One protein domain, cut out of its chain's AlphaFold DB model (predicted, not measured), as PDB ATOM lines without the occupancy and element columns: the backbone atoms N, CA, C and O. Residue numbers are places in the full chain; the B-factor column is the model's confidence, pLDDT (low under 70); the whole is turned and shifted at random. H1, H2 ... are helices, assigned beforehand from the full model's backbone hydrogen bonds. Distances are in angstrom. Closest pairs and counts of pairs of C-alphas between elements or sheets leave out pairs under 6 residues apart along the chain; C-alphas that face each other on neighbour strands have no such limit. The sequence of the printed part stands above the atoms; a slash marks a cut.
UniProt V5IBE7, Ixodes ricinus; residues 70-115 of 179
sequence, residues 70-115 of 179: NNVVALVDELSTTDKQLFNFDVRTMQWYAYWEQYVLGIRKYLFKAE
ATOM      1  N   ASN A  70       7.996 -32.448  32.332       95.31
ATOM      2  CA  ASN A  70       8.071 -31.444  33.403       95.31
ATOM      3  C   ASN A  70       8.947 -30.237  33.036       95.31
ATOM      4  O   ASN A  70       8.533 -29.105  33.245       95.31
ATOM      5  N   ASN A  71      10.115 -30.470  32.428       95.06
ATOM      6  CA  ASN A  71      11.027 -29.391  32.034       95.06
ATOM      7  C   ASN A  71      10.452 -28.525  30.908       95.06
ATOM      8  O   ASN A  71      10.667 -27.323  30.893       95.06
ATOM      9  N   VAL A  72       9.708 -29.125  29.971       93.12
ATOM     10  CA  VAL A  72       9.053 -28.380  28.886       93.12
ATOM     11  C   VAL A  72       7.947 -27.504  29.460       93.12
ATOM     12  O   VAL A  72       7.829 -26.351  29.072       93.12
ATOM     13  N   VAL A  73       7.168 -28.031  30.409       93.25
ATOM     14  CA  VAL A  73       6.115 -27.265  31.090       93.25
ATOM     15  C   VAL A  73       6.715 -26.110  31.892       93.25
ATOM     16  O   VAL A  73       6.282 -24.979  31.708       93.25
ATOM     17  N   ALA A  74       7.749 -26.369  32.698       95.38
ATOM     18  CA  ALA A  74       8.434 -25.331  33.469       95.38
ATOM     19  C   ALA A  74       9.014 -24.236  32.561       95.38
ATOM     20  O   ALA A  74       8.812 -23.053  32.820       95.38
ATOM     21  N   LEU A  75       9.646 -24.627  31.449       94.75
ATOM     22  CA  LEU A  75      10.160 -23.680  30.462       94.75
ATOM     23  C   LEU A  75       9.042 -22.818  29.872       94.75
ATOM     24  O   LEU A  75       9.207 -21.607  29.775       94.75
ATOM     25  N   VAL A  76       7.904 -23.414  29.490       93.88
ATOM     26  CA  VAL A  76       6.749 -22.630  29.028       93.88
ATOM     27  C   VAL A  76       6.340 -21.638  30.103       93.88
ATOM     28  O   VAL A  76       6.124 -20.482  29.774       93.88
ATOM     29  N   ASP A  77       6.247 -22.039  31.366       91.50
ATOM     30  CA  ASP A  77       5.759 -21.161  32.428       91.50
ATOM     31  C   ASP A  77       6.693 -19.960  32.670       91.50
ATOM     32  O   ASP A  77       6.193 -18.843  32.829       91.50
ATOM     33  N   GLU A  78       8.012 -20.157  32.566       95.12
ATOM     34  CA  GLU A  78       9.045 -19.119  32.713       95.12
ATOM     35  C   GLU A  78       9.120 -18.118  31.544       95.12
ATOM     36  O   GLU A  78       9.589 -16.994  31.731       95.12
ATOM     37  N   LEU A  79       8.651 -18.481  30.343       95.00
ATOM     38  CA  LEU A  79       8.707 -17.584  29.185       95.00
ATOM     39  C   LEU A  79       7.871 -16.313  29.387       95.00
ATOM     40  O   LEU A  79       6.747 -16.339  29.913       95.00
ATOM     41  N   SER A  80       8.395 -15.201  28.865       95.50
ATOM     42  CA  SER A  80       7.655 -13.944  28.773       95.50
ATOM     43  C   SER A  80       6.402 -14.114  27.904       95.50
ATOM     44  O   SER A  80       6.308 -15.013  27.064       95.50
ATOM     45  N   THR A  81       5.407 -13.243  28.081       93.56
ATOM     46  CA  THR A  81       4.201 -13.254  27.238       93.56
ATOM     47  C   THR A  81       4.536 -13.054  25.759       93.56
ATOM     48  O   THR A  81       3.927 -13.703  24.909       93.56
ATOM     49  N   THR A  82       5.530 -12.215  25.459       96.19
ATOM     50  CA  THR A  82       6.031 -11.977  24.102       96.19
ATOM     51  C   THR A  82       6.627 -13.248  23.498       96.19
ATOM     52  O   THR A  82       6.255 -13.634  22.390       96.19
ATOM     53  N   ASP A  83       7.485 -13.956  24.235       95.31
ATOM     54  CA  ASP A  83       8.142 -15.168  23.726       95.31
ATOM     55  C   ASP A  83       7.162 -16.332  23.573       95.31
ATOM     56  O   ASP A  83       7.237 -17.073  22.593       95.31
ATOM     57  N   LYS A  84       6.188 -16.458  24.485       93.69
ATOM     58  CA  LYS A  84       5.087 -17.433  24.366       93.69
ATOM     59  C   LYS A  84       4.303 -17.257  23.067       93.69
ATOM     60  O   LYS A  84       3.873 -18.243  22.475       93.69
ATOM     61  N   GLN A  85       4.096 -16.013  22.635       92.25
ATOM     62  CA  GLN A  85       3.382 -15.710  21.396       92.25
ATOM     63  C   GLN A  85       4.254 -15.937  20.157       92.25
ATOM     64  O   GLN A  85       3.770 -16.499  19.176       92.25
ATOM     65  N   LEU A  86       5.527 -15.533  20.204       95.00
ATOM     66  CA  LEU A  86       6.465 -15.698  19.089       95.00
ATOM     67  C   LEU A  86       6.834 -17.168  18.842       95.00
ATOM     68  O   LEU A  86       6.952 -17.591  17.693       95.00
ATOM     69  N   PHE A  87       6.981 -17.954  19.910       91.62
ATOM     70  CA  PHE A  87       7.455 -19.336  19.872       91.62
ATOM     71  C   PHE A  87       6.501 -20.262  20.626       91.62
ATOM     72  O   PHE A  87       6.866 -20.900  21.611       91.62
ATOM     73  N   ASN A  88       5.255 -20.358  20.167       91.06
ATOM     74  CA  ASN A  88       4.289 -21.241  20.807       91.06
ATOM     75  C   ASN A  88       4.587 -22.725  20.511       91.06
ATOM     76  O   ASN A  88       4.291 -23.230  19.427       91.06
ATOM     77  N   PHE A  89       5.122 -23.435  21.504       91.69
ATOM     78  CA  PHE A  89       5.255 -24.898  21.518       91.69
ATOM     79  C   PHE A  89       4.368 -25.561  22.587       91.69
ATOM     80  O   PHE A  89       4.516 -26.751  22.880       91.69
ATOM     81  N   ASP A  90       3.422 -24.816  23.164       91.75
ATOM     82  CA  ASP A  90       2.472 -25.348  24.132       91.75
ATOM     83  C   ASP A  90       1.333 -26.096  23.428       91.75
ATOM     84  O   ASP A  90       0.354 -25.514  22.946       91.75
ATOM     85  N   VAL A  91       1.428 -27.426  23.433       90.62
ATOM     86  CA  VAL A  91       0.430 -28.333  22.848       90.62
ATOM     87  C   VAL A  91      -0.969 -28.200  23.469       90.62
ATOM     88  O   VAL A  91      -1.947 -28.629  22.859       90.62
ATOM     89  N   ARG A  92      -1.103 -27.594  24.660       89.81
ATOM     90  CA  ARG A  92      -2.405 -27.352  25.312       89.81
ATOM     91  C   ARG A  92      -3.234 -26.309  24.565       89.81
ATOM     92  O   ARG A  92      -4.459 -26.361  24.608       89.81
ATOM     93  N   THR A  93      -2.576 -25.389  23.863       91.81
ATOM     94  CA  THR A  93      -3.236 -24.332  23.077       91.81
ATOM     95  C   THR A  93      -3.779 -24.838  21.735       91.81
ATOM     96  O   THR A  93      -4.524 -24.138  21.048       91.81
ATOM     97  N   MET A  94      -3.426 -26.069  21.350       92.38
ATOM     98  CA  MET A  94      -3.760 -26.647  20.057       92.38
ATOM     99  C   MET A  94      -5.227 -27.083  19.977       92.38
ATOM    100  O   MET A  94      -5.736 -27.813  20.828       92.38
ATOM    101  N   GLN A  95      -5.899 -26.723  18.881       95.06
ATOM    102  CA  GLN A  95      -7.224 -27.251  18.547       95.06
ATOM    103  C   GLN A  95      -7.101 -28.677  17.994       95.06
ATOM    104  O   GLN A  95      -7.083 -28.898  16.780       95.06
ATOM    105  N   TRP A  96      -7.010 -29.655  18.898       93.94
ATOM    106  CA  TRP A  96      -6.756 -31.063  18.572       93.94
ATOM    107  C   TRP A  96      -7.701 -31.637  17.515       93.94
ATOM    108  O   TRP A  96      -7.256 -32.383  16.646       93.94
ATOM    109  N   TYR A  97      -8.987 -31.277  17.549       95.50
ATOM    110  CA  TYR A  97      -9.957 -31.757  16.562       95.50
ATOM    111  C   TYR A  97      -9.610 -31.287  15.142       95.50
ATOM    112  O   TYR A  97      -9.495 -32.105  14.230       95.50
ATOM    113  N   ALA A  98      -9.380 -29.982  14.967       96.12
ATOM    114  CA  ALA A  98      -9.035 -29.400  13.671       96.12
ATOM    115  C   ALA A  98      -7.696 -29.941  13.152       96.12
ATOM    116  O   ALA A  98      -7.566 -30.257  11.969       96.12
ATOM    117  N   TYR A  99      -6.720 -30.113  14.049       95.12
ATOM    118  CA  TYR A  99      -5.444 -30.729  13.707       95.12
ATOM    119  C   TYR A  99      -5.615 -32.153  13.174       95.12
ATOM    120  O   TYR A  99      -5.118 -32.465  12.093       95.12
ATOM    121  N   TRP A 100      -6.341 -33.011  13.897       95.31
ATOM    122  CA  TRP A 100      -6.561 -34.394  13.474       95.31
ATOM    123  C   TRP A 100      -7.342 -34.479  12.164       95.31
ATOM    124  O   TRP A 100      -7.019 -35.310  11.314       95.31
ATOM    125  N   GLU A 101      -8.329 -33.607  11.963       94.69
ATOM    126  CA  GLU A 101      -9.059 -33.521  10.699       94.69
ATOM    127  C   GLU A 101      -8.118 -33.174   9.536       94.69
ATOM    128  O   GLU A 101      -8.064 -33.905   8.541       94.69
ATOM    129  N   GLN A 102      -7.316 -32.115   9.678       95.12
ATOM    130  CA  GLN A 102      -6.339 -31.715   8.663       95.12
ATOM    131  C   GLN A 102      -5.279 -32.793   8.421       95.12
ATOM    132  O   GLN A 102      -4.928 -33.061   7.272       95.12
ATOM    133  N   TYR A 103      -4.815 -33.457   9.479       95.00
ATOM    134  CA  TYR A 103      -3.862 -34.558   9.401       95.00
ATOM    135  C   TYR A 103      -4.414 -35.726   8.570       95.00
ATOM    136  O   TYR A 103      -3.771 -36.178   7.619       95.00
ATOM    137  N   VAL A 104      -5.638 -36.179   8.861       92.81
ATOM    138  CA  VAL A 104      -6.288 -37.281   8.128       92.81
ATOM    139  C   VAL A 104      -6.568 -36.893   6.672       92.81
ATOM    140  O   VAL A 104      -6.343 -37.700   5.760       92.81
ATOM    141  N   LEU A 105      -7.015 -35.658   6.421       92.19
ATOM    142  CA  LEU A 105      -7.202 -35.136   5.063       92.19
ATOM    143  C   LEU A 105      -5.871 -35.056   4.298       92.19
ATOM    144  O   LEU A 105      -5.816 -35.423   3.120       92.19
ATOM    145  N   GLY A 106      -4.794 -34.652   4.973       94.12
ATOM    146  CA  GLY A 106      -3.436 -34.613   4.438       94.12
ATOM    147  C   GLY A 106      -2.937 -35.998   4.032       94.12
ATOM    148  O   GLY A 106      -2.519 -36.181   2.888       94.12
ATOM    149  N   ILE A 107      -3.073 -37.004   4.904       93.62
ATOM    150  CA  ILE A 107      -2.747 -38.403   4.576       93.62
ATOM    151  C   ILE A 107      -3.509 -38.851   3.327       93.62
ATOM    152  O   ILE A 107      -2.923 -39.392   2.386       93.62
ATOM    153  N   ARG A 108      -4.819 -38.599   3.279       90.69
ATOM    154  CA  ARG A 108      -5.643 -38.980   2.129       90.69
ATOM    155  C   ARG A 108      -5.147 -38.338   0.830       90.69
ATOM    156  O   ARG A 108      -5.042 -39.029  -0.185       90.69
ATOM    157  N   LYS A 109      -4.851 -37.039   0.861       91.12
ATOM    158  CA  LYS A 109      -4.443 -36.271  -0.320       91.12
ATOM    159  C   LYS A 109      -3.031 -36.626  -0.781       91.12
ATOM    160  O   LYS A 109      -2.830 -36.848  -1.969       91.12
ATOM    161  N   TYR A 110      -2.065 -36.678   0.132       93.31
ATOM    162  CA  TYR A 110      -0.646 -36.762  -0.218       93.31
ATOM    163  C   TYR A 110      -0.108 -38.195  -0.204       93.31
ATOM    164  O   TYR A 110       0.570 -38.593  -1.148       93.31
ATOM    165  N   LEU A 111      -0.447 -38.995   0.814       91.50
ATOM    166  CA  LEU A 111       0.034 -40.378   0.913       91.50
ATOM    167  C   LEU A 111      -0.763 -41.309  -0.005       91.50
ATOM    168  O   LEU A 111      -0.187 -42.086  -0.763       91.50
ATOM    169  N   PHE A 112      -2.094 -41.213   0.042       88.31
ATOM    170  CA  PHE A 112      -2.970 -42.072  -0.761       88.31
ATOM    171  C   PHE A 112      -3.324 -41.498  -2.131       88.31
ATOM    172  O   PHE A 112      -3.974 -42.192  -2.914       88.31
ATOM    173  N   LYS A 113      -2.908 -40.258  -2.429       90.56
ATOM    174  CA  LYS A 113      -3.191 -39.577  -3.705       90.56
ATOM    175  C   LYS A 113      -4.680 -39.624  -4.076       90.56
ATOM    176  O   LYS A 113      -5.039 -39.738  -5.244       90.56
ATOM    177  N   ALA A 114      -5.559 -39.594  -3.073       87.31
ATOM    178  CA  ALA A 114      -6.992 -39.731  -3.274       87.31
ATOM    179  C   ALA A 114      -7.642 -38.357  -3.444       87.31
ATOM    180  O   ALA A 114      -7.499 -37.472  -2.601       87.31
ATOM    181  N   GLU A 115      -8.408 -38.201  -4.520       86.25
ATOM    182  CA  GLU A 115      -9.111 -36.957  -4.821       86.25
ATOM    183  C   GLU A 115     -10.152 -36.606  -3.744       86.25
ATOM    184  O   GLU A 115     -10.846 -37.474  -3.187       86.25
TER     185      GLU A 115
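What this domain is: This is residues 70 to 115 of the 179 residues of a protein of Ixodes ricinus (UniProt V5IBE7). The longest helix, H3, makes a lone arm at one end of a rod, while the short helices H1 and H2 make a small, loose corner at the other. The link from H2 leads to the arm, and residues 91 to 104 and 107 to 113 stand free. The printed part has 46 residues with three named helices, H1, H2, H3 in chain order, and no named strand: the class is all helix. It is extended, with a radius of gyration of the C-alphas of 15.6 A and spans of 45 by 21 by 16 A.

How they stand to each other: Look first at H3, residues 96 to 111, which touches no helix. It is apart from H2, residues 81 to 86, and from H1, residues 70 to 78. H1 and H2 are close but not clearly touching; their closest C-alphas, of Val 76 and Lys 84, are 7.2 A apart. Their lines stand at a steep tilt of 67 degrees, only just short of about perpendicular, opposite ways. In H1, H2 and H3 every O i to N i+4 pair is within hydrogen-bond range.

Where its parts are: Find C-alpha 96 at (-6.756, -31.063, 18.572); from there H3 runs 21.1 A to C-alpha 111 at (0.034, -40.378, 0.913). H1 begins at C-alpha 70, (8.071, -31.444, 33.403), and measures 12.4 A; H2 measures 8.8 A.

The domain as a whole: The C-alphas farthest apart, of Glu 78 and Glu 115, are 45.4 A apart. The printed part has no cut, the link H1 to H2 is tight, and H2 to H3 is short. Mean pLDDT of the printed part is 93.1; no printed residue is under 70.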